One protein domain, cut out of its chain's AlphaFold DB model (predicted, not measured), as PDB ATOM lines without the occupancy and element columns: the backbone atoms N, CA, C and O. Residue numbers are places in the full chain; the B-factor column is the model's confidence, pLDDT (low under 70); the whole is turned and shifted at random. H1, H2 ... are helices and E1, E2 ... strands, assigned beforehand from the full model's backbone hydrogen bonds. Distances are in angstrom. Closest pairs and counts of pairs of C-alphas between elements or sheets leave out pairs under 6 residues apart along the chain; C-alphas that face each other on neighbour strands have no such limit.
ATOM      1  N   ARG A 908     -42.713  48.566 -52.021       66.25
ATOM      2  CA  ARG A 908     -42.981  47.158 -51.642       66.25
ATOM      3  C   ARG A 908     -43.045  46.945 -50.126       66.25
ATOM      4  O   ARG A 908     -44.061  46.456 -49.637       66.25
ATOM      5  N   GLY A 909     -42.032  47.407 -49.391       71.44
ATOM      6  CA  GLY A 909     -41.993  47.326 -47.930       71.44
ATOM      7  C   GLY A 909     -43.201  47.959 -47.223       71.44
ATOM      8  O   GLY A 909     -43.653  47.421 -46.218       71.44
ATOM      9  N   ILE A 910     -43.803  49.027 -47.770       79.12
ATOM     10  CA  ILE A 910     -45.013  49.649 -47.196       79.12
ATOM     11  C   ILE A 910     -46.228  48.724 -47.354       79.12
ATOM     12  O   ILE A 910     -47.005  48.577 -46.414       79.12
ATOM     13  N   LEU A 911     -46.386  48.061 -48.507       81.88
ATOM     14  CA  LEU A 911     -47.464  47.084 -48.705       81.88
ATOM     15  C   LEU A 911     -47.292  45.870 -47.779       81.88
ATOM     16  O   LEU A 911     -48.260  45.450 -47.148       81.88
ATOM     17  N   HIS A 912     -46.069  45.345 -47.645       79.50
ATOM     18  CA  HIS A 912     -45.776  44.246 -46.720       79.50
ATOM     19  C   HIS A 912     -46.018  44.634 -45.257       79.50
ATOM     20  O   HIS A 912     -46.661  43.882 -44.528       79.50
ATOM     21  N   ALA A 913     -45.566  45.815 -44.833       81.25
ATOM     22  CA  ALA A 913     -45.759  46.294 -43.470       81.25
ATOM     23  C   ALA A 913     -47.241  46.552 -43.144       81.25
ATOM     24  O   ALA A 913     -47.709  46.197 -42.063       81.25
ATOM     25  N   TRP A 914     -48.011  47.084 -44.100       87.62
ATOM     26  CA  TRP A 914     -49.455  47.279 -43.961       87.62
ATOM     27  C   TRP A 914     -50.225  45.950 -43.901       87.62
ATOM     28  O   TRP A 914     -51.066  45.775 -43.021       87.62
ATOM     29  N   LEU A 915     -49.906  44.985 -44.775       87.81
ATOM     30  CA  LEU A 915     -50.498  43.639 -44.741       87.81
ATOM     31  C   LEU A 915     -50.148  42.899 -43.443       87.81
ATOM     32  O   LEU A 915     -51.028  42.288 -42.843       87.81
ATOM     33  N   GLY A 916     -48.903  43.003 -42.970       87.50
ATOM     34  CA  GLY A 916     -48.477  42.465 -41.676       87.50
ATOM     35  C   GLY A 916     -49.216  43.110 -40.500       87.50
ATOM     36  O   GLY A 916     -49.642  42.413 -39.580       87.50
ATOM     37  N   SER A 917     -49.445  44.424 -40.554       90.44
ATOM     38  CA  SER A 917     -50.195  45.154 -39.524       90.44
ATOM     39  C   SER A 917     -51.667  44.731 -39.496       90.44
ATOM     40  O   SER A 917     -52.229  44.489 -38.425       90.44
ATOM     41  N   LEU A 918     -52.273  44.551 -40.676       92.19
ATOM     42  CA  LEU A 918     -53.624  44.013 -40.809       92.19
ATOM     43  C   LEU A 918     -53.696  42.556 -40.319       92.19
ATOM     44  O   LEU A 918     -54.662  42.186 -39.659       92.19
ATOM     45  N   ALA A 919     -52.671  41.737 -40.572       90.81
ATOM     46  CA  ALA A 919     -52.594  40.356 -40.097       90.81
ATOM     47  C   ALA A 919     -52.493  40.265 -38.563       90.81
ATOM     48  O   ALA A 919     -53.185  39.450 -37.950       90.81
ATOM     49  N   HIS A 920     -51.703  41.132 -37.919       91.06
ATOM     50  CA  HIS A 920     -51.647  41.222 -36.452       91.06
ATOM     51  C   HIS A 920     -53.005  41.587 -35.853       91.06
ATOM     52  O   HIS A 920     -53.468  40.907 -34.938       91.06
ATOM     53  N   LEU A 921     -53.682  42.602 -36.397       93.06
ATOM     54  CA  LEU A 921     -55.007  43.007 -35.926       93.06
ATOM     55  C   LEU A 921     -56.067  41.917 -36.163       93.06
ATOM     56  O   LEU A 921     -56.781  41.536 -35.238       93.06
ATOM     57  N   LEU A 922     -56.173  41.398 -37.389       91.88
ATOM     58  CA  LEU A 922     -57.256  40.494 -37.781       91.88
ATOM     59  C   LEU A 922     -57.045  39.044 -37.328       91.88
ATOM     60  O   LEU A 922     -58.016  38.389 -36.955       91.88
ATOM     61  N   PHE A 923     -55.822  38.513 -37.386       91.19
ATOM     62  CA  PHE A 923     -55.544  37.104 -37.068       91.19
ATOM     63  C   PHE A 923     -54.889  36.951 -35.695       91.19
ATOM     64  O   PHE A 923     -55.345  36.116 -34.923       91.19
ATOM     65  N   GLY A 924     -53.895  37.779 -35.357       87.81
ATOM     66  CA  GLY A 924     -53.234  37.723 -34.047       87.81
ATOM     67  C   GLY A 924     -54.173  38.086 -32.890       87.81
ATOM     68  O   GLY A 924     -54.329  37.312 -31.949       87.81
ATOM     69  N   VAL A 925     -54.830  39.249 -32.979       90.44
ATOM     70  CA  VAL A 925     -55.692  39.775 -31.905       90.44
ATOM     71  C   VAL A 925     -57.155  39.343 -32.063       90.44
ATOM     72  O   VAL A 925     -57.728  38.775 -31.136       90.44
ATOM     73  N   LEU A 926     -57.781  39.598 -33.219       88.56
ATOM     74  CA  LEU A 926     -59.222  39.361 -33.406       88.56
ATOM     75  C   LEU A 926     -59.590  37.925 -33.814       88.56
ATOM     76  O   LEU A 926     -60.747  37.540 -33.654       88.56
ATOM     77  N   ARG A 927     -58.634  37.133 -34.321       88.88
ATOM     78  CA  ARG A 927     -58.824  35.738 -34.771       88.88
ATOM     79  C   ARG A 927     -60.033  35.552 -35.706       88.88
ATOM     80  O   ARG A 927     -60.805  34.608 -35.562       88.88
ATOM     81  N   ILE A 928     -60.204  36.437 -36.697       85.19
ATOM     82  CA  ILE A 928     -61.412  36.473 -37.556       85.19
ATOM     83  C   ILE A 928     -61.604  35.245 -38.469       85.19
ATOM     84  O   ILE A 928     -62.609  35.149 -39.181       85.19
ATOM     85  N   PHE A 929     -60.633  34.327 -38.498       82.56
ATOM     86  CA  PHE A 929     -60.755  33.007 -39.119       82.56
ATOM     87  C   PHE A 929     -61.702  32.083 -38.335       82.56
ATOM     88  O   PHE A 929     -62.328  31.211 -38.940       82.56
ATOM     89  N   GLU A 930     -61.887  32.306 -37.027       79.88
ATOM     90  CA  GLU A 930     -62.932  31.639 -36.252       79.88
ATOM     91  C   GLU A 930     -64.317  31.996 -36.827       79.88
ATOM     92  O   GLU A 930     -64.648  33.179 -36.960       79.88
ATOM     93  N   PRO A 931     -65.202  31.018 -37.102       67.25
ATOM     94  CA  PRO A 931     -66.480  31.275 -37.771       67.25
ATOM     95  C   PRO A 931     -67.433  32.188 -36.978       67.25
ATOM     96  O   PRO A 931     -68.391  32.698 -37.555       67.25
ATOM     97  N   LYS A 932     -67.164  32.408 -35.683       70.31
ATOM     98  CA  LYS A 932     -67.924  33.289 -34.783       70.31
ATOM     99  C   LYS A 932     -67.393  34.730 -34.705       70.31
ATOM    100  O   LYS A 932     -68.124  35.588 -34.229       70.31
ATOM    101  N   LYS A 933     -66.158  35.010 -35.146       76.00
ATOM    102  CA  LYS A 933     -65.456  36.300 -34.938       76.00
ATOM    103  C   LYS A 933     -65.294  37.120 -36.226       76.00
ATOM    104  O   LYS A 933     -64.279  37.770 -36.446       76.00
ATOM    105  N   ARG A 934     -66.276  37.060 -37.125       76.94
ATOM    106  CA  ARG A 934     -66.217  37.745 -38.427       76.94
ATOM    107  C   ARG A 934     -66.372  39.264 -38.292       76.94
ATOM    108  O   ARG A 934     -67.059  39.744 -37.395       76.94
ATOM    109  N   LEU A 935     -65.782  40.015 -39.224       83.00
ATOM    110  CA  LEU A 935     -65.887  41.476 -39.273       83.00
ATOM    111  C   LEU A 935     -67.296  41.911 -39.690       83.00
ATOM    112  O   LEU A 935     -67.807  41.435 -40.704       83.00
ATOM    113  N   GLN A 936     -67.895  42.854 -38.966       79.94
ATOM    114  CA  GLN A 936     -69.177  43.458 -39.332       79.94
ATOM    115  C   GLN A 936     -68.965  44.619 -40.316       79.94
ATOM    116  O   GLN A 936     -68.215  45.552 -40.021       79.94
ATOM    117  N   GLN A 937     -69.645  44.579 -41.466       84.00
ATOM    118  CA  GLN A 937     -69.621  45.655 -42.458       84.00
ATOM    119  C   GLN A 937     -70.782  46.641 -42.267       84.00
ATOM    120  O   GLN A 937     -71.951  46.248 -42.213       84.00
ATOM    121  N   LEU A 938     -70.458  47.932 -42.243       80.12
ATOM    122  CA  LEU A 938     -71.414  49.036 -42.203       80.12
ATOM    123  C   LEU A 938     -72.083  49.283 -43.574       80.12
ATOM    124  O   LEU A 938     -71.819  48.607 -44.577       80.12
ATOM    125  N   VAL A 939     -73.004  50.248 -43.617       71.75
ATOM    126  CA  VAL A 939     -73.806  50.598 -44.809       71.75
ATOM    127  C   VAL A 939     -72.958  51.258 -45.910       71.75
ATOM    128  O   VAL A 939     -73.209  51.049 -47.093       71.75
ATOM    129  N   ASP A 940     -71.921  52.006 -45.535       75.00
ATOM    130  CA  ASP A 940     -70.957  52.653 -46.442       75.00
ATOM    131  C   ASP A 940     -69.884  51.695 -46.999       75.00
ATOM    132  O   ASP A 940     -69.239  51.985 -48.011       75.00
ATOM    133  N   GLY A 941     -69.712  50.538 -46.358       77.94
ATOM    134  CA  GLY A 941     -68.727  49.517 -46.689       77.94
ATOM    135  C   GLY A 941     -67.489  49.475 -45.790       77.94
ATOM    136  O   GLY A 941     -66.653  48.583 -45.989       77.94
ATOM    137  N   SER A 942     -67.369  50.385 -44.821       84.25
ATOM    138  CA  SER A 942     -66.365  50.317 -43.753       84.25
ATOM    139  C   SER A 942     -66.645  49.153 -42.789       84.25
ATOM    140  O   SER A 942     -67.722  48.552 -42.812       84.25
ATOM    141  N   CYS A 943     -65.660  48.801 -41.958       87.62
ATOM    142  CA  CYS A 943     -65.763  47.699 -40.994       87.62
ATOM    143  C   CYS A 943     -65.342  48.186 -39.608       87.62
ATOM    144  O   CYS A 943     -64.372  48.930 -39.503       87.62
ATOM    145  N   VAL A 944     -66.029  47.757 -38.549       86.88
ATOM    146  CA  VAL A 944     -65.721  48.192 -37.175       86.88
ATOM    147  C   VAL A 944     -64.831  47.196 -36.429       86.88
ATOM    148  O   VAL A 944     -64.994  45.984 -36.567       86.88
ATOM    149  N   VAL A 945     -63.902  47.712 -35.619       89.62
ATOM    150  CA  VAL A 945     -63.008  46.932 -34.743       89.62
ATOM    151  C   VAL A 945     -62.886  47.575 -33.349       89.62
ATOM    152  O   VAL A 945     -62.923  48.803 -33.252       89.62
ATOM    153  N   PRO A 946     -62.731  46.802 -32.254       89.75
ATOM    154  CA  PRO A 946     -62.529  47.351 -30.910       89.75
ATOM    155  C   PRO A 946     -61.243  48.183 -30.790       89.75
ATOM    156  O   PRO A 946     -60.178  47.749 -31.230       89.75
ATOM    157  N   VAL A 947     -61.311  49.334 -30.113       90.38
ATOM    158  CA  VAL A 947     -60.144  50.204 -29.846       90.38
ATOM    159  C   VAL A 947     -59.043  49.449 -29.096       90.38
ATOM    160  O   VAL A 947     -57.869  49.556 -29.447       90.38
ATOM    161  N   SER A 948     -59.416  48.624 -28.115       88.81
ATOM    162  CA  SER A 948     -58.492  47.766 -27.363       88.81
ATOM    163  C   SER A 948     -57.726  46.786 -28.258       88.81
ATOM    164  O   SER A 948     -56.540  46.557 -28.030       88.81
ATOM    165  N   ALA A 949     -58.359  46.257 -29.310       90.75
ATOM    166  CA  ALA A 949     -57.707  45.366 -30.264       90.75
ATOM    167  C   ALA A 949     -56.720  46.109 -31.179       90.75
ATOM    168  O   ALA A 949     -55.646  45.587 -31.471       90.75
ATOM    169  N   VAL A 950     -57.047  47.344 -31.582       93.19
ATOM    170  CA  VAL A 950     -56.137  48.208 -32.356       93.19
ATOM    171  C   VAL A 950     -54.918  48.611 -31.519       93.19
ATOM    172  O   VAL A 950     -53.799  48.525 -32.015       93.19
ATOM    173  N   ILE A 951     -55.101  48.974 -30.245       93.19
ATOM    174  CA  ILE A 951     -53.997  49.298 -29.322       93.19
ATOM    175  C   ILE A 951     -53.119  48.064 -29.053       93.19
ATOM    176  O   ILE A 951     -51.893  48.153 -29.120       93.19
ATOM    177  N   ALA A 952     -53.719  46.890 -28.823       91.94
ATOM    178  CA  ALA A 952     -52.972  45.642 -28.658       91.94
ATOM    179  C   ALA A 952     -52.143  45.296 -29.909       91.94
ATOM    180  O   ALA A 952     -50.963  44.965 -29.793       91.94
ATOM    181  N   ALA A 953     -52.723  45.439 -31.107       92.19
ATOM    182  CA  ALA A 953     -51.994  45.272 -32.361       92.19
ATOM    183  C   ALA A 953     -50.859  46.304 -32.499       92.19
ATOM    184  O   ALA A 953     -49.741  45.924 -32.832       92.19
ATOM    185  N   ALA A 954     -51.104  47.581 -32.179       92.19
ATOM    186  CA  ALA A 954     -50.094  48.638 -32.239       92.19
ATOM    187  C   ALA A 954     -48.864  48.313 -31.373       92.19
ATOM    188  O   ALA A 954     -47.735  48.411 -31.854       92.19
ATOM    189  N   HIS A 955     -49.063  47.841 -30.138       90.69
ATOM    190  CA  HIS A 955     -47.960  47.384 -29.291       90.69
ATOM    191  C   HIS A 955     -47.238  46.162 -29.883       90.69
ATOM    192  O   HIS A 955     -46.009  46.175 -29.966       90.69
ATOM    193  N   SER A 956     -47.965  45.139 -30.351       88.94
ATOM    194  CA  SER A 956     -47.360  43.950 -30.979       88.94
ATOM    195  C   SER A 956     -46.512  44.286 -32.209       88.94
ATOM    196  O   SER A 956     -45.458  43.680 -32.400       88.94
ATOM    197  N   ILE A 957     -46.948  45.260 -33.015       88.81
ATOM    198  CA  ILE A 957     -46.292  45.696 -34.254       88.81
ATOM    199  C   ILE A 957     -45.096  46.620 -33.965       88.81
ATOM    200  O   ILE A 957     -43.984  46.359 -34.430       88.81
ATOM    201  N   PHE A 958     -45.311  47.699 -33.204       88.56
ATOM    202  CA  PHE A 958     -44.399  48.848 -33.151       88.56
ATOM    203  C   PHE A 958     -43.475  48.900 -31.920       88.56
ATOM    204  O   PHE A 958     -42.520  49.677 -31.917       88.56
ATOM    205  N   ALA A 959     -43.660  48.064 -30.887       84.62
ATOM    206  CA  ALA A 959     -42.857  48.134 -29.647       84.62
ATOM    207  C   ALA A 959     -41.361  47.761 -29.800       84.62
ATOM    208  O   ALA A 959     -40.614  47.751 -28.823       84.62
ATOM    209  N   LYS A 960     -40.912  47.429 -31.019       79.69
ATOM    210  CA  LYS A 960     -39.500  47.185 -31.375       79.69
ATOM    211  C   LYS A 960     -38.930  48.230 -32.349       79.69
ATOM    212  O   LYS A 960     -37.744  48.154 -32.669       79.69
ATOM    213  N   THR A 961     -39.754  49.161 -32.836       79.81
ATOM    214  CA  THR A 961     -39.387  50.182 -33.836       79.81
ATOM    215  C   THR A 961     -39.566  51.610 -33.330       79.81
ATOM    216  O   THR A 961     -38.741  52.450 -33.680       79.81
ATOM    217  N   LEU A 962     -40.578  51.872 -32.498       85.69
ATOM    218  CA  LEU A 962     -40.841  53.177 -31.883       85.69
ATOM    219  C   LEU A 962     -40.230  53.298 -30.479       85.69
ATOM    220  O   LEU A 962     -40.068  52.304 -29.766       85.69
ATOM    221  N   ALA A 963     -39.927  54.530 -30.068       87.00
ATOM    222  CA  ALA A 963     -39.658  54.868 -28.672       87.00
ATOM    223  C   ALA A 963     -40.952  54.861 -27.822       87.00
ATOM    224  O   ALA A 963     -42.060  54.781 -28.352       87.00
ATOM    225  N   SER A 964     -40.829  54.919 -26.489       87.06
ATOM    226  CA  SER A 964     -41.997  54.844 -25.587       87.06
ATOM    227  C   SER A 964     -42.916  56.057 -25.729       87.06
ATOM    228  O   SER A 964     -44.128  55.905 -25.757       87.06
ATOM    229  N   ASP A 965     -42.335  57.243 -25.867       90.31
ATOM    230  CA  ASP A 965     -43.026  58.509 -26.096       90.31
ATOM    231  C   ASP A 965     -43.692  58.563 -27.480       90.31
ATOM    232  O   ASP A 965     -44.830  59.011 -27.605       90.31
ATOM    233  N   GLU A 966     -43.039  58.027 -28.515       89.31
ATOM    234  CA  GLU A 966     -43.668  57.848 -29.831       89.31
ATOM    235  C   GLU A 966     -44.856  56.870 -29.764       89.31
ATOM    236  O   GLU A 966     -45.921  57.153 -30.317       89.31
ATOM    237  N   MET A 967     -44.705  55.748 -29.050       91.56
ATOM    238  CA  MET A 967     -45.777  54.771 -28.826       91.56
ATOM    239  C   MET A 967     -46.966  55.392 -28.080       91.56
ATOM    240  O   MET A 967     -48.107  55.171 -28.484       91.56
ATOM    241  N   ASP A 968     -46.722  56.199 -27.047       91.25
ATOM    242  CA  ASP A 968     -47.784  56.900 -26.319       91.25
ATOM    243  C   ASP A 968     -48.550  57.855 -27.258       91.25
ATOM    244  O   ASP A 968     -49.781  57.819 -27.300       91.25
ATOM    245  N   THR A 969     -47.855  58.616 -28.120       93.38
ATOM    246  CA  THR A 969     -48.531  59.473 -29.120       93.38
ATOM    247  C   THR A 969     -49.318  58.690 -30.179       93.38
ATOM    248  O   THR A 969     -50.362  59.160 -30.639       93.38
ATOM    249  N   LEU A 970     -48.878  57.478 -30.538       91.88
ATOM    250  CA  LEU A 970     -49.618  56.569 -31.419       91.88
ATOM    251  C   LEU A 970     -50.896  56.045 -30.738       91.88
ATOM    252  O   LEU A 970     -51.964  56.028 -31.354       91.88
ATOM    253  N   VAL A 971     -50.817  55.663 -29.460       93.12
ATOM    254  CA  VAL A 971     -51.972  55.214 -28.665       93.12
ATOM    255  C   VAL A 971     -52.978  56.349 -28.446       93.12
ATOM    256  O   VAL A 971     -54.185  56.116 -28.560       93.12
ATOM    257  N   ASP A 972     -52.517  57.584 -28.235       91.94
ATOM    258  CA  ASP A 972     -53.375  58.773 -28.205       91.94
ATOM    259  C   ASP A 972     -54.055  59.016 -29.562       91.94
ATOM    260  O   ASP A 972     -55.264  59.262 -29.609       91.94
ATOM    261  N   ALA A 973     -53.333  58.908 -30.682       92.31
ATOM    262  CA  ALA A 973     -53.914  59.073 -32.016       92.31
ATOM    263  C   ALA A 973     -55.028  58.043 -32.297       92.31
ATOM    264  O   ALA A 973     -56.105  58.411 -32.771       92.31
ATOM    265  N   ILE A 974     -54.811  56.774 -31.930       91.75
ATOM    266  CA  ILE A 974     -55.819  55.702 -32.011       91.75
ATOM    267  C   ILE A 974     -57.009  55.999 -31.085       91.75
ATOM    268  O   ILE A 974     -58.165  55.850 -31.482       91.75
ATOM    269  N   SER A 975     -56.749  56.462 -29.859       87.75
ATOM    270  CA  SER A 975     -57.782  56.759 -28.857       87.75
ATOM    271  C   SER A 975     -58.689  57.937 -29.237       87.75
ATOM    272  O   SER A 975     -59.837  57.995 -28.780       87.75
ATOM    273  N   ASN A 976     -58.195  58.847 -30.083       88.56
ATOM    274  CA  ASN A 976     -58.917  60.002 -30.621       88.56
ATOM    275  C   ASN A 976     -59.703  59.709 -31.919       88.56
ATOM    276  O   ASN A 976     -60.384  60.602 -32.430       88.56
ATOM    277  N   LEU A 977     -59.654  58.484 -32.459       88.12
ATOM    278  CA  LEU A 977     -60.478  58.087 -33.607       88.12
ATOM    279  C   LEU A 977     -61.985  58.172 -33.302       88.12
ATOM    280  O   LEU A 977     -62.429  58.037 -32.161       88.12
ATOM    281  N   HIS A 978     -62.793  58.361 -34.352       79.81
ATOM    282  CA  HIS A 978     -64.248  58.421 -34.224       79.81
ATOM    283  C   HIS A 978     -64.813  57.086 -33.723       79.81
ATOM    284  O   HIS A 978     -64.665  56.052 -34.378       79.81
ATOM    285  N   ARG A 979     -65.464  57.123 -32.553       78.81
ATOM    286  CA  ARG A 979     -65.953  55.929 -31.861       78.81
ATOM    287  C   ARG A 979     -67.390  55.605 -32.250       78.81
ATOM    288  O   ARG A 979     -68.306  56.372 -31.954       78.81
ATOM    289  N   PHE A 980     -67.587  54.425 -32.818       68.88
ATOM    290  CA  PHE A 980     -68.896  53.805 -32.960       68.88
ATOM    291  C   PHE A 980     -69.295  53.191 -31.620       68.88
ATOM    292  O   PHE A 980     -68.529  52.446 -31.003       68.88
ATOM    293  N   ARG A 981     -70.508  53.509 -31.162       56.34
ATOM    294  CA  ARG A 981     -71.113  52.878 -29.989       56.34
ATOM    295  C   ARG A 981     -71.925  51.672 -30.472       56.34
ATOM    296  O   ARG A 981     -72.858  51.893 -31.246       56.34
ATOM    297  N   PRO A 982     -71.603  50.429 -30.072       50.16
ATOM    298  CA  PRO A 982     -72.479  49.301 -30.364       50.16
ATOM    299  C   PRO A 982     -73.836  49.543 -29.695       50.16
ATOM    300  O   PRO A 982     -73.895  49.992 -28.548       50.16
ATOM    301  N   SER A 983     -74.920  49.292 -30.426       42.59
ATOM    302  CA  SER A 983     -76.266  49.308 -29.850       42.59
ATOM    303  C   SER A 983     -76.534  47.967 -29.168       42.59
ATOM    304  O   SER A 983     -76.279  46.916 -29.751       42.59
ATOM    305  N   ASP A 984     -77.044  48.037 -27.942       44.16
ATOM    306  CA  ASP A 984     -77.761  46.970 -27.240       44.16
ATOM    307  C   ASP A 984     -77.025  45.637 -27.003       44.16
ATOM    308  O   ASP A 984     -77.508  44.551 -27.314       44.16
ATOM    309  N   SER A 985     -75.914  45.718 -26.264       38.22
ATOM    310  CA  SER A 985     -75.675  44.762 -25.170       38.22
ATOM    311  C   SER A 985     -75.443  45.546 -23.874       38.22
ATOM    312  O   SER A 985     -74.680  46.511 -23.855       38.22
ATOM    313  N   ALA A 986     -76.170  45.207 -22.805       38.81
ATOM    314  CA  ALA A 986     -76.191  46.008 -21.574       38.81
ATOM    315  C   ALA A 986     -75.013  45.719 -20.620       38.81
ATOM    316  O   ALA A 986     -74.784  46.490 -19.686       38.81
ATOM    317  N   ASP A 987     -74.277  44.632 -20.869       41.72
ATOM    318  CA  ASP A 987     -73.247  44.097 -19.973       41.72
ATOM    319  C   ASP A 987     -71.798  44.407 -20.430       41.72
ATOM    320  O   ASP A 987     -70.913  44.518 -19.584       41.72
ATOM    321  N   ASP A 988     -71.541  44.633 -21.728       45.53
ATOM    322  CA  ASP A 988     -70.198  44.926 -22.276       45.53
ATOM    323  C   ASP A 988     -69.883  46.438 -22.289       45.53
ATOM    324  O   ASP A 988     -69.891  47.105 -23.328       45.53
ATOM    325  N   GLN A 989     -69.576  47.010 -21.121       42.84
ATOM    326  CA  GLN A 989     -69.328  48.459 -20.983       42.84
ATOM    327  C   GLN A 989     -67.996  48.953 -21.599       42.84
ATOM    328  O   GLN A 989     -67.838  50.159 -21.800       42.84
ATOM    329  N   ASP A 990     -67.067  48.052 -21.945       46.03
ATOM    330  CA  ASP A 990     -65.693  48.390 -22.362       46.03
ATOM    331  C   ASP A 990     -65.471  48.489 -23.892       46.03
ATOM    332  O   ASP A 990     -64.454  49.022 -24.351       46.03
ATOM    333  N   LEU A 991     -66.395  47.990 -24.721       57.69
ATOM    334  CA  LEU A 991     -66.162  47.797 -26.162       57.69
ATOM    335  C   LEU A 991     -66.489  49.029 -27.026       57.69
ATOM    336  O   LEU A 991     -67.359  49.003 -27.898       57.69
ATOM    337  N   SER A 992     -65.727  50.112 -26.847       75.56
ATOM    338  CA  SER A 992     -65.701  51.188 -27.852       75.56
ATOM    339  C   SER A 992     -65.009  50.720 -29.142       75.56
ATOM    340  O   SER A 992     -63.898  50.185 -29.089       75.56
ATOM    341  N   ALA A 993     -65.655  50.922 -30.296       83.44
ATOM    342  CA  ALA A 993     -65.168  50.480 -31.604       83.44
ATOM    343  C   ALA A 993     -64.844  51.660 -32.536       83.44
ATOM    344  O   ALA A 993     -65.393  52.747 -32.383       83.44
ATOM    345  N   VAL A 994     -63.965  51.446 -33.513       89.25
ATOM    346  CA  VAL A 994     -63.504  52.430 -34.514       89.25
ATOM    347  C   VAL A 994     -63.543  51.825 -35.921       89.25
ATOM    348  O   VAL A 994     -63.623  50.605 -36.063       89.25
ATOM    349  N   ASP A 995     -63.496  52.661 -36.963       89.56
ATOM    350  CA  ASP A 995     -63.366  52.181 -38.349       89.56
ATOM    351  C   ASP A 995     -61.971  51.575 -38.571       89.56
ATOM    352  O   ASP A 995     -60.948  52.225 -38.329       89.56
ATOM    353  N   LEU A 996     -61.946  50.340 -39.069       92.06
ATOM    354  CA  LEU A 996     -60.756  49.619 -39.501       92.06
ATOM    355  C   LEU A 996     -59.936  50.423 -40.518       92.06
ATOM    356  O   LEU A 996     -58.714  50.430 -40.419       92.06
ATOM    357  N   ASP A 997     -60.576  51.124 -41.460       91.44
ATOM    358  CA  ASP A 997     -59.848  51.916 -42.460       91.44
ATOM    359  C   ASP A 997     -59.114  53.090 -41.797       91.44
ATOM    360  O   ASP A 997     -57.940  53.329 -42.076       91.44
ATOM    361  N   ALA A 998     -59.764  53.775 -40.851       91.19
ATOM    362  CA  ALA A 998     -59.164  54.894 -40.130       91.19
ATOM    363  C   ALA A 998     -58.046  54.450 -39.167       91.19
ATOM    364  O   ALA A 998     -57.063  55.172 -39.005       91.19
ATOM    365  N   ALA A 999     -58.159  53.262 -38.565       92.38
ATOM    366  CA  ALA A 999     -57.086  52.656 -37.776       92.38
ATOM    367  C   ALA A 999     -55.879  52.263 -38.651       92.38
ATOM    368  O   ALA A 999     -54.734  52.577 -38.320       92.38
ATOM    369  N   MET A1000     -56.132  51.630 -39.800       93.75
ATOM    370  CA  MET A1000     -55.084  51.219 -40.737       93.75
ATOM    371  C   MET A1000     -54.407  52.403 -41.443       93.75
ATOM    372  O   MET A1000     -53.239  52.281 -41.811       93.75
ATOM    373  N   ASP A1001     -55.078  53.550 -41.589       91.75
ATOM    374  CA  ASP A1001     -54.460  54.797 -42.065       91.75
ATOM    375  C   ASP A1001     -53.420  55.354 -41.075       91.75
ATOM    376  O   ASP A1001     -52.382  55.855 -41.506       91.75
ATOM    377  N   ILE A1002     -53.644  55.234 -39.756       93.62
ATOM    378  CA  ILE A1002     -52.643  55.631 -38.745       93.62
ATOM    379  C   ILE A1002     -51.406  54.729 -38.856       93.62
ATOM    380  O   ILE A1002     -50.282  55.228 -38.933       93.62
ATOM    381  N   PHE A1003     -51.595  53.407 -38.939       92.62
ATOM    382  CA  PHE A1003     -50.483  52.469 -39.138       92.62
ATOM    383  C   PHE A1003     -49.743  52.726 -40.459       92.62
ATOM    384  O   PHE A1003     -48.515  52.682 -40.497       92.62
ATOM    385  N   LEU A1004     -50.466  53.045 -41.539       90.38
ATOM    386  CA  LEU A1004     -49.874  53.417 -42.825       90.38
ATOM    387  C   LEU A1004     -49.025  54.693 -42.722       90.38
ATOM    388  O   LEU A1004     -47.952  54.751 -43.325       90.38
ATOM    389  N   HIS A1005     -49.473  55.691 -41.957       90.62
ATOM    390  CA  HIS A1005     -48.723  56.927 -41.738       90.62
ATOM    391  C   HIS A1005     -47.414  56.679 -40.975       90.62
ATOM    392  O   HIS A1005     -46.361  57.141 -41.411       90.62
ATOM    393  N   GLU A1006     -47.445  55.879 -39.906       90.06
ATOM    394  CA  GLU A1006     -46.233  55.529 -39.156       90.06
ATOM    395  C   GLU A1006     -45.243  54.701 -39.986       90.06
ATOM    396  O   GLU A1006     -44.042  54.972 -39.967       90.06
ATOM    397  N   TRP A1007     -45.718  53.760 -40.809       87.50
ATOM    398  CA  TRP A1007     -44.837  53.045 -41.736       87.50
ATOM    399  C   TRP A1007     -44.225  53.955 -42.811       87.50
ATOM    400  O   TRP A1007     -43.057  53.784 -43.156       87.50
ATOM    401  N   GLN A1008     -44.962  54.958 -43.299       87.19
ATOM    402  CA  GLN A1008     -44.417  55.987 -44.194       87.19
ATOM    403  C   GLN A1008     -43.379  56.875 -43.489       87.19
ATOM    404  O   GLN A1008     -42.347  57.192 -44.084       87.19
ATOM    405  N   ARG A1009     -43.606  57.236 -42.217       87.69
ATOM    406  CA  ARG A1009     -42.662  58.003 -41.387       87.69
ATOM    407  C   ARG A1009     -41.353  57.236 -41.174       87.69
ATOM    408  O   ARG A1009     -40.278  57.800 -41.372       87.69
ATOM    409  N   LEU A1010     -41.437  55.944 -40.852       84.12
ATOM    410  CA  LEU A1010     -40.277  55.065 -40.670       84.12
ATOM    411  C   LEU A1010     -39.500  54.828 -41.980       84.12
ATOM    412  O   LEU A1010     -38.270  54.875 -41.976       84.12
ATOM    413  N   ASP A1011     -40.178  54.633 -43.115       81.38
ATOM    414  CA  ASP A1011     -39.518  54.478 -44.424       81.38
ATOM    415  C   ASP A1011     -38.838  55.782 -44.901       81.38
ATOM    416  O   ASP A1011     -37.751  55.746 -45.484       81.38
ATOM    417  N   ALA A1012     -39.409  56.950 -44.579       83.88
ATOM    418  CA  ALA A1012     -38.773  58.249 -44.819       83.88
ATOM    419  C   ALA A1012     -37.524  58.465 -43.938       83.88
ATOM    420  O   ALA A1012     -36.481  58.890 -44.438       83.88
ATOM    421  N   GLN A1013     -37.572  58.098 -42.652       84.56
ATOM    422  CA  GLN A1013     -36.390  58.115 -41.775       84.56
ATOM    423  C   GLN A1013     -35.288  57.150 -42.251       84.56
ATOM    424  O   GLN A1013     -34.099  57.415 -42.056       84.56
ATOM    425  N   MET A1014     -35.654  56.031 -42.886       81.00
ATOM    426  CA  MET A1014     -34.694  55.122 -43.520       81.00
ATOM    427  C   MET A1014     -34.065  55.731 -44.784       81.00
ATOM    428  O   MET A1014     -32.852  55.600 -44.962       81.00
ATOM    429  N   ASP A1015     -34.833  56.443 -45.624       83.75
ATOM    430  CA  ASP A1015     -34.280  57.231 -46.741       83.75
ATOM    431  C   ASP A1015     -33.232  58.240 -46.238       83.75
ATOM    432  O   ASP A1015     -32.107  58.265 -46.746       83.75
ATOM    433  N   GLU A1016     -33.546  59.016 -45.196       87.62
ATOM    434  CA  GLU A1016     -32.611  59.982 -44.600       87.62
ATOM    435  C   GLU A1016     -31.331  59.315 -44.067       87.62
ATOM    436  O   GLU A1016     -30.228  59.810 -44.313       87.62
ATOM    437  N   GLN A1017     -31.439  58.155 -43.408       87.50
ATOM    438  CA  GLN A1017     -30.271  57.392 -42.952       87.50
ATOM    439  C   GLN A1017     -29.371  56.946 -44.115       87.50
ATOM    440  O   GLN A1017     -28.144  57.047 -44.006       87.50
ATOM    441  N   PHE A1018     -29.942  56.515 -45.247       88.56
ATOM    442  CA  PHE A1018     -29.162  56.188 -46.446       88.56
ATOM    443  C   PHE A1018     -28.511  57.430 -47.082       88.56
ATOM    444  O   PHE A1018     -27.339  57.354 -47.463       88.56
ATOM    445  N   VAL A1019     -29.195  58.581 -47.135       90.19
ATOM    446  CA  VAL A1019     -28.621  59.855 -47.623       90.19
ATOM    447  C   VAL A1019     -27.448  60.310 -46.743       90.19
ATOM    448  O   VAL A1019     -26.368  60.628 -47.251       90.19
ATOM    449  N   VAL A1020     -27.611  60.284 -45.416       90.38
ATOM    450  CA  VAL A1020     -26.555  60.641 -44.455       90.38
ATOM    451  C   VAL A1020     -25.370  59.676 -44.554       90.38
ATOM    452  O   VAL A1020     -24.218  60.117 -44.592       90.38
ATOM    453  N   ALA A1021     -25.616  58.367 -44.667       88.69
ATOM    454  CA  ALA A1021     -24.560  57.373 -44.863       88.69
ATOM    455  C   ALA A1021     -23.812  57.574 -46.195       88.69
ATOM    456  O   ALA A1021     -22.578  57.548 -46.214       88.69
ATOM    457  N   PHE A1022     -24.518  57.855 -47.293       90.25
ATOM    458  CA  PHE A1022     -23.915  58.176 -48.588       90.25
ATOM    459  C   PHE A1022     -23.003  59.406 -48.501       90.25
ATOM    460  O   PHE A1022     -21.846  59.365 -48.927       90.25
ATOM    461  N   HIS A1023     -23.477  60.488 -47.876       89.31
ATOM    462  CA  HIS A1023     -22.677  61.694 -47.672       89.31
ATOM    463  C   HIS A1023     -21.489  61.501 -46.718       89.31
ATOM    464  O   HIS A1023     -20.492  62.209 -46.877       89.31
ATOM    465  N   ARG A1024     -21.559  60.533 -45.793       88.50
ATOM    466  CA  ARG A1024     -20.482  60.152 -44.863       88.50
ATOM    467  C   ARG A1024     -19.403  59.258 -45.490       88.50
ATOM    468  O   ARG A1024     -18.243  59.377 -45.108       88.50
ATOM    469  N   PHE A1025     -19.767  58.348 -46.398       86.81
ATOM    470  CA  PHE A1025     -18.845  57.337 -46.947       86.81
ATOM    471  C   PHE A1025     -18.319  57.634 -48.362       86.81
ATOM    472  O   PHE A1025     -17.337  57.012 -48.787       86.81
ATOM    473  N   ARG A1026     -18.897  58.597 -49.094       84.56
ATOM    474  CA  ARG A1026     -18.264  59.163 -50.302       84.56
ATOM    475  C   ARG A1026     -16.912  59.809 -49.962       84.56
ATOM    476  O   ARG A1026     -16.737  60.357 -48.876       84.56
ATOM    477  N   ARG A1027     -15.944  59.771 -50.884       76.56
ATOM    478  CA  ARG A1027     -14.687  60.525 -50.717       76.56
ATOM    479  C   ARG A1027     -14.955  62.010 -50.974       76.56
ATOM    480  O   ARG A1027     -15.896  62.358 -51.689       76.56
ATOM    481  N   ALA A1028     -14.113  62.883 -50.420       66.38
ATOM    482  CA  ALA A1028     -14.191  64.317 -50.688       66.38
ATOM    483  C   ALA A1028     -14.198  64.589 -52.206       66.38
ATOM    484  O   ALA A1028     -13.459  63.959 -52.962       66.38
ATOM    485  N   ASN A1029     -15.056  65.516 -52.633       63.50
ATOM    486  CA  ASN A1029     -15.283  65.923 -54.027       63.50
ATOM    487  C   ASN A1029     -15.823  64.842 -54.992       63.50
ATOM    488  O   ASN A1029     -15.940  65.120 -56.183       63.50
ATOM    489  N   GLN A1030     -16.224  63.650 -54.526       74.88
ATOM    490  CA  GLN A1030     -16.928  62.666 -55.363       74.88
ATOM    491  C   GLN A1030     -18.452  62.745 -55.163       74.88
ATOM    492  O   GLN A1030     -18.945  62.722 -54.034       74.88
ATOM    493  N   GLN A1031     -19.211  62.810 -56.263       83.19
ATOM    494  CA  GLN A1031     -20.679  62.667 -56.256       83.19
ATOM    495  C   GLN A1031     -21.148  61.208 -56.387       83.19
ATOM    496  O   GLN A1031     -22.342  60.946 -56.304       83.19
ATOM    497  N   VAL A1032     -20.215  60.268 -56.560       87.12
ATOM    498  CA  VAL A1032     -20.473  58.837 -56.770       87.12
ATOM    499  C   VAL A1032     -19.680  57.970 -55.787       87.12
ATOM    500  O   VAL A1032     -18.632  58.381 -55.284       87.12
ATOM    501  N   ILE A1033     -20.178  56.760 -55.536       90.75
ATOM    502  CA  ILE A1033     -19.583  55.721 -54.688       90.75
ATOM    503  C   ILE A1033     -19.210  54.485 -55.514       90.75
ATOM    504  O   ILE A1033     -19.906  54.143 -56.467       90.75
ATOM    505  N   GLY A1034     -18.132  53.801 -55.131       88.88
ATOM    506  CA  GLY A1034     -17.784  52.472 -55.649       88.88
ATOM    507  C   GLY A1034     -18.221  51.340 -54.710       88.88
ATOM    508  O   GLY A1034     -18.675  51.582 -53.588       88.88
ATOM    509  N   MET A1035     -18.010  50.096 -55.147       89.44
ATOM    510  CA  MET A1035     -18.373  48.853 -54.440       89.44
ATOM    511  C   MET A1035     -18.095  48.875 -52.922       89.44
ATOM    512  O   MET A1035     -19.003  48.682 -52.114       89.44
ATOM    513  N   ASP A1036     -16.858  49.163 -52.501       89.12
ATOM    514  CA  ASP A1036     -16.467  49.143 -51.078       89.12
ATOM    515  C   ASP A1036     -17.172  50.204 -50.221       89.12
ATOM    516  O   ASP A1036     -17.222  50.083 -48.995       89.12
ATOM    517  N   GLN A1037     -17.675  51.272 -50.841       90.50
ATOM    518  CA  GLN A1037     -18.440  52.320 -50.169       90.50
ATOM    519  C   GLN A1037     -19.917  51.931 -50.098       90.50
ATOM    520  O   GLN A1037     -20.514  52.090 -49.038       90.50
ATOM    521  N   PHE A1038     -20.474  51.340 -51.162       91.06
ATOM    522  CA  PHE A1038     -21.820  50.762 -51.149       91.06
ATOM    523  C   PHE A1038     -21.967  49.700 -50.054       91.06
ATOM    524  O   PHE A1038     -22.842  49.825 -49.200       91.06
ATOM    525  N   VAL A1039     -21.046  48.729 -49.994       90.12
ATOM    526  CA  VAL A1039     -21.014  47.701 -48.939       90.12
ATOM    527  C   VAL A1039     -21.029  48.336 -47.543       90.12
ATOM    528  O   VAL A1039     -21.785  47.895 -46.682       90.12
ATOM    529  N   LYS A1040     -20.241  49.394 -47.303       90.44
ATOM    530  CA  LYS A1040     -20.204  50.103 -46.007       90.44
ATOM    531  C   LYS A1040     -21.494  50.863 -45.707       90.44
ATOM    532  O   LYS A1040     -21.942  50.853 -44.565       90.44
ATOM    533  N   ILE A1041     -22.109  51.495 -46.705       90.12
ATOM    534  CA  ILE A1041     -23.392  52.194 -46.560       90.12
ATOM    535  C   ILE A1041     -24.493  51.193 -46.194       90.12
ATOM    536  O   ILE A1041     -25.100  51.334 -45.136       90.12
ATOM    537  N   ILE A1042     -24.690  50.143 -47.000       88.88
ATOM    538  CA  ILE A1042     -25.740  49.148 -46.752       88.88
ATOM    539  C   ILE A1042     -25.517  48.441 -45.412       88.88
ATOM    540  O   ILE A1042     -26.432  48.404 -44.592       88.88
ATOM    541  N   THR A1043     -24.312  47.936 -45.128       87.56
ATOM    542  CA  THR A1043     -24.069  47.209 -43.865       87.56
ATOM    543  C   THR A1043     -24.157  48.097 -42.621       87.56
ATOM    544  O   THR A1043     -24.617  47.617 -41.588       87.56
ATOM    545  N   SER A1044     -23.792  49.384 -42.692       86.38
ATOM    546  CA  SER A1044     -23.922  50.288 -41.536       86.38
ATOM    547  C   SER A1044     -25.371  50.689 -41.245       86.38
ATOM    548  O   SER A1044     -25.766  50.670 -40.081       86.38
ATOM    549  N   VAL A1045     -26.180  50.984 -42.271       85.19
ATOM    550  CA  VAL A1045     -27.603  51.337 -42.097       85.19
ATOM    551  C   VAL A1045     -28.435  50.105 -41.719       85.19
ATOM    552  O   VAL A1045     -29.198  50.142 -40.758       85.19
ATOM    553  N   THR A1046     -28.225  48.964 -42.385       79.88
ATOM    554  CA  THR A1046     -28.947  47.705 -42.094       79.88
ATOM    555  C   THR A1046     -28.420  46.945 -40.870       79.88
ATOM    556  O   THR A1046     -28.894  45.847 -40.580       79.88
ATOM    557  N   ARG A1047     -27.435  47.502 -40.145       79.75
ATOM    558  CA  ARG A1047     -26.780  46.889 -38.971       79.75
ATOM    559  C   ARG A1047     -26.298  45.453 -39.246       79.75
ATOM    560  O   ARG A1047     -26.520  44.549 -38.448       79.75
ATOM    561  N   HIS A1048     -25.642  45.266 -40.392       78.62
ATOM    562  CA  HIS A1048     -25.114  43.999 -40.913       78.62
ATOM    563  C   HIS A1048     -26.149  42.896 -41.216       78.62
ATOM    564  O   HIS A1048     -25.753  41.744 -41.372       78.62
ATOM    565  N   ARG A1049     -27.449  43.213 -41.355       70.94
ATOM    566  CA  ARG A1049     -28.455  42.220 -41.786       70.94
ATOM    567  C   ARG A1049     -28.280  41.769 -43.236       70.94
ATOM    568  O   ARG A1049     -28.393  40.582 -43.506       70.94
ATOM    569  N   VAL A1050     -27.979  42.689 -44.153       78.19
ATOM    570  CA  VAL A1050     -27.612  42.333 -45.534       78.19
ATOM    571  C   VAL A1050     -26.135  41.945 -45.546       78.19
ATOM    572  O   VAL A1050     -25.293  42.717 -45.071       78.19
ATOM    573  N   SER A1051     -25.790  40.770 -46.080       81.19
ATOM    574  CA  SER A1051     -24.399  40.315 -46.056       81.19
ATOM    575  C   SER A1051     -23.527  41.063 -47.074       81.19
ATOM    576  O   SER A1051     -23.994  41.641 -48.059       81.19
ATOM    577  N   VAL A1052     -22.207  41.014 -46.868       84.44
ATOM    578  CA  VAL A1052     -21.223  41.583 -47.806       84.44
ATOM    579  C   VAL A1052     -21.245  40.868 -49.168       84.44
ATOM    580  O   VAL A1052     -20.891  41.484 -50.174       84.44
ATOM    581  N   ARG A1053     -21.674  39.595 -49.228       82.69
ATOM    582  CA  ARG A1053     -21.862  38.851 -50.487       82.69
ATOM    583  C   ARG A1053     -23.009  39.458 -51.287       82.69
ATOM    584  O   ARG A1053     -22.833  39.770 -52.461       82.69
ATOM    585  N   ASP A1054     -24.134  39.700 -50.631       81.31
ATOM    586  CA  ASP A1054     -25.368  40.119 -51.297       81.31
ATOM    587  C   ASP A1054     -25.270  41.587 -51.710       81.31
ATOM    588  O   ASP A1054     -25.573  41.922 -52.851       81.31
ATOM    589  N   CYS A1055     -24.666  42.435 -50.865       85.81
ATOM    590  CA  CYS A1055     -24.275  43.797 -51.245       85.81
ATOM    591  C   CYS A1055     -23.444  43.829 -52.544       85.81
ATOM    592  O   CYS A1055     -23.607  44.735 -53.356       85.81
ATOM    593  N   ARG A1056     -22.548  42.854 -52.758       85.56
ATOM    594  CA  ARG A1056     -21.755  42.771 -53.997       85.56
ATOM    595  C   ARG A1056     -22.601  42.327 -55.187       85.56
ATOM    596  O   ARG A1056     -22.473  42.924 -56.248       85.56
ATOM    597  N   LEU A1057     -23.474  41.333 -55.011       84.38
ATOM    598  CA  LEU A1057     -24.394  40.874 -56.059       84.38
ATOM    599  C   LEU A1057     -25.322  42.009 -56.529       84.38
ATOM    600  O   LEU A1057     -25.360  42.306 -57.719       84.38
ATOM    601  N   ILE A1058     -25.965  42.708 -55.590       85.38
ATOM    602  CA  ILE A1058     -26.865  43.845 -55.857       85.38
ATOM    603  C   ILE A1058     -26.136  44.987 -56.583       85.38
ATOM    604  O   ILE A1058     -26.689  45.603 -57.492       85.38
ATOM    605  N   PHE A1059     -24.886  45.276 -56.203       85.88
ATOM    606  CA  PHE A1059     -24.081  46.290 -56.884       85.88
ATOM    607  C   PHE A1059     -23.739  45.867 -58.320       85.88
ATOM    608  O   PHE A1059     -23.854  46.682 -59.233       85.88
ATOM    609  N   TYR A1060     -23.357  44.604 -58.549       85.00
ATOM    610  CA  TYR A1060     -23.045  44.111 -59.896       85.00
ATOM    611  C   TYR A1060     -24.261  44.099 -60.833       85.00
ATOM    612  O   TYR A1060     -24.094  44.379 -62.019       85.00
ATOM    613  N   ASP A1061     -25.476  43.880 -60.320       80.19
ATOM    614  CA  ASP A1061     -26.714  43.919 -61.121       80.19
ATOM    615  C   ASP A1061     -27.076  45.342 -61.619       80.19
ATOM    616  O   ASP A1061     -27.964  45.528 -62.448       80.19
ATOM    617  N   THR A1062     -26.351  46.384 -61.179       79.62
ATOM    618  CA  THR A1062     -26.427  47.722 -61.805       79.62
ATOM    619  C   THR A1062     -25.733  47.804 -63.164       79.62
ATOM    620  O   THR A1062     -26.012  48.729 -63.930       79.62
ATOM    621  N   GLY A1063     -24.772  46.914 -63.435       77.62
ATOM    622  CA  GLY A1063     -23.854  47.018 -64.571       77.62
ATOM    623  C   GLY A1063     -22.901  48.229 -64.543       77.62
ATOM    624  O   GLY A1063     -22.309  48.532 -65.576       77.62
ATOM    625  N   LYS A1064     -22.756  48.940 -63.412       79.94
ATOM    626  CA  LYS A1064     -21.910  50.144 -63.274       79.94
ATOM    627  C   LYS A1064     -20.797  49.950 -62.239       79.94
ATOM    628  O   LYS A1064     -21.052  49.480 -61.136       79.94
ATOM    629  N   ASP A1065     -19.591  50.441 -62.530       81.06
ATOM    630  CA  ASP A1065     -18.475  50.468 -61.562       81.06
ATOM    631  C   ASP A1065     -18.648  51.522 -60.451       81.06
ATOM    632  O   ASP A1065     -18.058  51.408 -59.372       81.06
ATOM    633  N   MET A1066     -19.444  52.565 -60.714       85.88
ATOM    634  CA  MET A1066     -19.681  53.706 -59.824       85.88
ATOM    635  C   MET A1066     -21.164  54.105 -59.838       85.88
ATOM    636  O   MET A1066     -21.825  54.057 -60.874       85.88
ATOM    637  N   MET A1067     -21.676  54.535 -58.685       88.06
ATOM    638  CA  MET A1067     -23.101  54.770 -58.435       88.06
ATOM    639  C   MET A1067     -23.356  56.127 -57.761       88.06
ATOM    640  O   MET A1067     -22.634  56.520 -56.849       88.06
ATOM    641  N   ASP A1068     -24.392  56.833 -58.206       90.12
ATOM    642  CA  ASP A1068     -24.900  58.083 -57.620       90.12
ATOM    643  C   ASP A1068     -25.923  57.831 -56.487       90.12
ATOM    644  O   ASP A1068     -26.250  56.686 -56.157       90.12
ATOM    645  N   LEU A1069     -26.400  58.905 -55.845       89.25
ATOM    646  CA  LEU A1069     -27.371  58.812 -54.746       89.25
ATOM    647  C   LEU A1069     -28.730  58.274 -55.220       89.25
ATOM    648  O   LEU A1069     -29.340  57.465 -54.523       89.25
ATOM    649  N   ASP A1070     -29.180  58.683 -56.405       87.94
ATOM    650  CA  ASP A1070     -30.487  58.296 -56.941       87.94
ATOM    651  C   ASP A1070     -30.516  56.802 -57.299       87.94
ATOM    652  O   ASP A1070     -31.463  56.096 -56.951       87.94
ATOM    653  N   THR A1071     -29.437  56.278 -57.899       87.69
ATOM    654  CA  THR A1071     -29.267  54.837 -58.136       87.69
ATOM    655  C   THR A1071     -29.178  54.072 -56.807       87.69
ATOM    656  O   THR A1071     -29.793  53.014 -56.691       87.69
ATOM    657  N   LEU A1072     -28.498  54.596 -55.773       88.56
ATOM    658  CA  LEU A1072     -28.472  53.964 -54.442       88.56
ATOM    659  C   LEU A1072     -29.879  53.866 -53.831       88.56
ATOM    660  O   LEU A1072     -30.273  52.791 -53.378       88.56
ATOM    661  N   LEU A1073     -30.638  54.965 -53.813       86.81
ATOM    662  CA  LEU A1073     -31.993  54.982 -53.253       86.81
ATOM    663  C   LEU A1073     -32.951  54.092 -54.058       86.81
ATOM    664  O   LEU A1073     -33.803  53.427 -53.469       86.81
ATOM    665  N   TYR A1074     -32.768  54.001 -55.378       83.38
ATOM    666  CA  TYR A1074     -33.473  53.036 -56.220       83.38
ATOM    667  C   TYR A1074     -33.136  51.581 -55.845       83.38
ATOM    668  O   TYR A1074     -34.048  50.774 -55.671       83.38
ATOM    669  N   LEU A1075     -31.859  51.228 -55.643       82.75
ATOM    670  CA  LEU A1075     -31.471  49.868 -55.239       82.75
ATOM    671  C   LEU A1075     -32.034  49.471 -53.869       82.75
ATOM    672  O   LEU A1075     -32.494  48.340 -53.711       82.75
ATOM    673  N   THR A1076     -32.048  50.380 -52.887       79.12
ATOM    674  CA  THR A1076     -32.631  50.069 -51.569       79.12
ATOM    675  C   THR A1076     -34.147  49.864 -51.624       79.12
ATOM    676  O   THR A1076     -34.695  49.282 -50.694       79.12
ATOM    677  N   GLN A1077     -34.828  50.306 -52.688       75.12
ATOM    678  CA  GLN A1077     -36.247  50.021 -52.952       75.12
ATOM    679  C   GLN A1077     -36.435  48.745 -53.790       75.12
ATOM    680  O   GLN A1077     -37.326  47.950 -53.505       75.12
ATOM    681  N   ALA A1078     -35.601  48.533 -54.814       72.31
ATOM    682  CA  ALA A1078     -35.724  47.415 -55.751       72.31
ATOM    683  C   ALA A1078     -35.453  46.047 -55.096       72.31
ATOM    684  O   ALA A1078     -36.181  45.089 -55.367       72.31
ATOM    685  N   TYR A1079     -34.451  45.984 -54.211       72.50
ATOM    686  CA  TYR A1079     -34.017  44.777 -53.487       72.50
ATOM    687  C   TYR A1079     -34.473  44.759 -52.016       72.50
ATOM    688  O   TYR A1079     -33.924  44.015 -51.214       72.50
ATOM    689  N   ASP A1080     -35.416  45.637 -51.653       68.50
ATOM    690  CA  ASP A1080     -35.954  45.849 -50.298       68.50
ATOM    691  C   ASP A1080     -34.912  45.796 -49.157       68.50
ATOM    692  O   ASP A1080     -35.105  45.223 -48.082       68.50
ATOM    693  N   LEU A1081     -33.783  46.489 -49.356       72.19
ATOM    694  CA  LEU A1081     -32.702  46.616 -48.360       72.19
ATOM    695  C   LEU A1081     -33.125  47.439 -47.125       72.19
ATOM    696  O   LEU A1081     -32.306  47.756 -46.261       72.19
ATOM    697  N   ARG A1082     -34.412  47.791 -47.050       65.19
ATOM    698  CA  ARG A1082     -35.116  48.448 -45.947       65.19
ATOM    699  C   ARG A1082     -35.626  47.443 -44.910       65.19
ATOM    700  O   ARG A1082     -36.045  47.879 -43.842       65.19
ATOM    701  N   ALA A1083     -35.440  46.132 -45.124       52.16
ATOM    702  CA  ALA A1083     -35.654  45.032 -44.164       52.16
ATOM    703  C   ALA A1083     -34.874  45.140 -42.816       52.16
ATOM    704  O   ALA A1083     -34.868  44.232 -41.978       52.16
ATOM    705  N   ALA A1084     -34.240  46.283 -42.535       46.75
ATOM    706  CA  ALA A1084     -34.018  46.760 -41.170       46.75
ATOM    707  C   ALA A1084     -35.349  46.905 -40.387       46.75
ATOM    708  O   ALA A1084     -35.402  46.579 -39.196       46.75
ATOM    709  N   LEU A1085     -36.435  47.292 -41.062       53.84
ATOM    710  CA  LEU A1085     -37.811  47.275 -40.556       53.84
ATOM    711  C   LEU A1085     -38.389  45.847 -40.619       53.84
ATOM    712  O   LEU A1085     -39.242  45.535 -41.442       53.84
ATOM    713  N   VAL A1086     -37.898  44.951 -39.753       59.78
ATOM    714  CA  VAL A1086     -38.494  43.613 -39.589       59.78
ATOM    715  C   VAL A1086     -39.867  43.772 -38.950       59.78
ATOM    716  O   VAL A1086     -39.967  44.121 -37.772       59.78
ATOM    717  N   HIS A1087     -40.911  43.477 -39.722       69.94
ATOM    718  CA  HIS A1087     -42.244  43.287 -39.175       69.94
ATOM    719  C   HIS A1087     -42.231  42.048 -38.257       69.94
ATOM    720  O   HIS A1087     -41.703  41.005 -38.657       69.94
ATOM    721  N   PRO A1088     -42.781  42.111 -37.034       74.88
ATOM    722  CA  PRO A1088     -42.916  40.925 -36.196       74.88
ATOM    723  C   PRO A1088     -43.831  39.889 -36.870       74.88
ATOM    724  O   PRO A1088     -44.842  40.256 -37.478       74.88
ATOM    725  N   LYS A1089     -43.499  38.594 -36.745       76.31
ATOM    726  CA  LYS A1089     -44.401  37.501 -37.153       76.31
ATOM    727  C   LYS A1089     -45.710  37.573 -36.356       76.31
ATOM    728  O   LYS A1089     -45.709  38.060 -35.226       76.31
ATOM    729  N   VAL A1090     -46.809  37.105 -36.944       84.06
ATOM    730  CA  VAL A1090     -48.036  36.818 -36.186       84.06
ATOM    731  C   VAL A1090     -47.804  35.511 -35.429       84.06
ATOM    732  O   VAL A1090     -47.307  34.548 -36.009       84.06
ATOM    733  N   GLU A1091     -48.128  35.479 -34.140       82.44
ATOM    734  CA  GLU A1091     -48.042  34.261 -33.330       82.44
ATOM    735  C   GLU A1091     -49.385  33.517 -33.421       82.44
ATOM    736  O   GLU A1091     -50.389  33.943 -32.846       82.44
ATOM    737  N   LEU A1092     -49.402  32.436 -34.206       85.88
ATOM    738  CA  LEU A1092     -50.520  31.504 -34.387       85.88
ATOM    739  C   LEU A1092     -50.062  30.106 -33.955       85.88
ATOM    740  O   LEU A1092     -48.904  29.754 -34.186       85.88
ATOM    741  N   ASP A1093     -50.951  29.317 -33.351       86.56
ATOM    742  CA  ASP A1093     -50.685  27.904 -33.053       86.56
ATOM    743  C   ASP A1093     -51.188  26.964 -34.170       86.56
ATOM    744  O   ASP A1093     -51.865  27.388 -35.110       86.56
ATOM    745  N   ASP A1094     -50.867  25.671 -34.083       83.75
ATOM    746  CA  ASP A1094     -51.254  24.674 -35.094       83.75
ATOM    747  C   ASP A1094     -52.781  24.572 -35.293       83.75
ATOM    748  O   ASP A1094     -53.255  24.244 -36.385       83.75
ATOM    749  N   ALA A1095     -53.574  24.864 -34.252       86.75
ATOM    750  CA  ALA A1095     -55.033  24.835 -34.305       86.75
ATOM    751  C   ALA A1095     -55.608  26.117 -34.930       86.75
ATOM    752  O   ALA A1095     -56.620  26.056 -35.635       86.75
ATOM    753  N   ASP A1096     -54.957  27.263 -34.735       87.69
ATOM    754  CA  ASP A1096     -55.222  28.489 -35.488       87.69
ATOM    755  C   ASP A1096     -54.864  28.306 -36.968       87.69
ATOM    756  O   ASP A1096     -55.697  28.577 -37.832       87.69
ATOM    757  N   LEU A1097     -53.685  27.762 -37.286       84.88
ATOM    758  CA  LEU A1097     -53.267  27.476 -38.665       84.88
ATOM    759  C   LEU A1097     -54.212  26.478 -39.353       84.88
ATOM    760  O   LEU A1097     -54.570  26.666 -40.518       84.88
ATOM    761  N   ALA A1098     -54.694  25.452 -38.644       84.31
ATOM    762  CA  ALA A1098     -55.725  24.542 -39.151       84.31
ATOM    763  C   ALA A1098     -57.062  25.258 -39.441       84.31
ATOM    764  O   ALA A1098     -57.720  24.954 -40.440       84.31
ATOM    765  N   GLN A1099     -57.456  26.240 -38.625       83.94
ATOM    766  CA  GLN A1099     -58.642  27.065 -38.884       83.94
ATOM    767  C   GLN A1099     -58.429  28.060 -40.033       83.94
ATOM    768  O   GLN A1099     -59.334  28.242 -40.847       83.94
ATOM    769  N   VAL A1100     -57.235  28.648 -40.172       85.69
ATOM    770  CA  VAL A1100     -56.869  29.480 -41.329       85.69
ATOM    771  C   VAL A1100     -56.963  28.649 -42.613       85.69
ATOM    772  O   VAL A1100     -57.670  29.073 -43.530       85.69
ATOM    773  N   ARG A1101     -56.390  27.431 -42.638       84.06
ATOM    774  CA  ARG A1101     -56.527  26.441 -43.731       84.06
ATOM    775  C   ARG A1101     -57.999  26.145 -44.058       84.06
ATOM    776  O   ARG A1101     -58.385  26.191 -45.222       84.06
ATOM    777  N   ALA A1102     -58.839  25.921 -43.047       78.81
ATOM    778  CA  ALA A1102     -60.279  25.691 -43.226       78.81
ATOM    779  C   ALA A1102     -61.076  26.939 -43.674       78.81
ATOM    780  O   ALA A1102     -62.202  26.805 -44.152       78.81
ATOM    781  N   SER A1103     -60.515  28.146 -43.530       80.38
ATOM    782  CA  SER A1103     -61.164  29.416 -43.889       80.38
ATOM    783  C   SER A1103     -60.860  29.913 -45.312       80.38
ATOM    784  O   SER A1103     -61.441  30.913 -45.742       80.38
ATOM    785  N   ILE A1104     -59.958  29.255 -46.051       79.75
ATOM    786  CA  ILE A1104     -59.577  29.625 -47.429       79.75
ATOM    787  C   ILE A1104     -60.823  29.703 -48.328       79.75
ATOM    788  O   ILE A1104     -61.703  28.845 -48.280       79.75
ATOM    789  N   GLY A1105     -60.933  30.763 -49.132       68.00
ATOM    790  CA  GLY A1105     -62.072  31.021 -50.020       68.00
ATOM    791  C   GLY A1105     -63.376  31.469 -49.334       68.00
ATOM    792  O   GLY A1105     -64.289  31.930 -50.026       68.00
ATOM    793  N   ILE A1106     -63.477  31.387 -48.003       75.56
ATOM    794  CA  ILE A1106     -64.632  31.854 -47.222       75.56
ATOM    795  C   ILE A1106     -64.460  33.346 -46.894       75.56
ATOM    796  O   ILE A1106     -63.408  33.765 -46.416       75.56
ATOM    797  N   SER A1107     -65.505  34.153 -47.118       74.44
ATOM    798  CA  SER A1107     -65.525  35.571 -46.723       74.44
ATOM    799  C   SER A1107     -65.603  35.708 -45.199       74.44
ATOM    800  O   SER A1107     -66.506  35.164 -44.556       74.44
ATOM    801  N   ASN A1108     -64.665  36.465 -44.627       73.38
ATOM    802  CA  ASN A1108     -64.614  36.786 -43.196       73.38
ATOM    803  C   ASN A1108     -65.332  38.112 -42.870       73.38
ATOM    804  O   ASN A1108     -65.325  38.546 -41.718       73.38
ATOM    805  N   VAL A1109     -65.957  38.744 -43.870       70.31
ATOM    806  CA  VAL A1109     -66.751  39.973 -43.744       70.31
ATOM    807  C   VAL A1109     -68.238  39.615 -43.793       70.31
ATOM    808  O   VAL A1109     -68.733  39.112 -44.802       70.31
ATOM    809  N   LEU A1110     -68.966  39.879 -42.707       62.88
ATOM    810  CA  LEU A1110     -70.420  39.759 -42.646       62.88
ATOM    811  C   LEU A1110     -71.087  41.097 -42.963       62.88
ATOM    812  O   LEU A1110     -70.885  42.098 -42.277       62.88
ATOM    813  N   SER A1111     -71.979  41.066 -43.946       59.81
ATOM    814  CA  SER A1111     -73.092  42.004 -44.056       59.81
ATOM    815  C   SER A1111     -74.365  41.188 -43.864       59.81
ATOM    816  O   SER A1111     -74.635  40.286 -44.657       59.81
TER     817      SER A1111
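What this domain is: This is residues 908 to 1111 of the 1228 residues of an uncharacterized protein of Aphanomyces euteiches (UniProt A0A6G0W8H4). One long helix, H4, makes a spine with helices gathered toward both ends: H1 and H3 pack on it toward its start, with H2 packed on both of them, while H5 and H7 pack on its later part and H6 packs on H5. A two-stranded ribbon, E1 and E2, sits at H4's start; H8 lies off to one side and touches no helix, and residues 983 to 989 stick out as a free loop. The 204 printed residues have eight named helices and two named strands, in the order H1 E1 H2 H3 E2 H4 H5 H6 H7 H8, and the class is mostly helix. The sheet, E1 - E2, is antiparallel. The whole is loose, with a radius of gyration of the C-alphas of 21.4 A, and elongated, spanning 71 by 37 by 29 A.

How they stand to each other: H1, residues 908 to 925, touches H2, residues 947 to 958, closest at the C-alphas of Leu 921 and Ala 953, 5.2 A, at a steep tilt of 48 degrees. E1, residues 944 to 946, is antiparallel to E2, residues 993 to 995; N 945 and O 994 are 2.9 A apart, within hydrogen-bond range. H2, H3, residues 964 to 975, and H4, residues 996 to 1025, form an up-and-down bundle, each running against the one before. H2 and H3, a helical hairpin, touch at Ile 951 and Val 971, C-alphas 6.3 A apart. H4, the hub, touches H1, H3, H5, residues 1035 to 1045, and H7, residues 1069 to 1078. Its closest C-alphas are Leu 1004 to Trp 914, 6.3 A; Ala 999 to Ile 974, 6.6 A; Ala 1021 to Ile 1041, 5.6 A; and Phe 1022 to Leu 1069, 7.1 A. H6, residues 1052 to 1060, touches H5, with the C-alphas of Cys 1055 and Val 1039 closest at 5.6 A. H8, residues 1094 to 1103, is apart from H7. Helix packing is mostly crossed. Every O i to N i+4 pair is within hydrogen-bond range in H2, H3, H6, H7 and H8; the counts are 13 of 14 in H1, 25 of 26 in H4 and 6 of 7 in H5.

Where its parts are: H1 begins at C-alpha 908, (-42.981, 47.158, -51.642), and is 24.6 A long. H4 runs 43.3 A from C-alpha 996, (-60.756, 49.619, -39.501). H2 is 16.1 A long, H3 16.2 A and H5 15.6 A. H8 ends at C-alpha 1103, (-61.164, 29.416, -43.889).

The domain as a whole: The farthest C-alphas, those of Ala 986 and Asn 1029, are 71.8 A apart. The printed part has no cut. The links H1 to E1, H3 to E2 and H7 to H8 are long. Mean pLDDT of the printed part is 81.5; residues 980 to 991 and 1082 to 1087 are among those under 70.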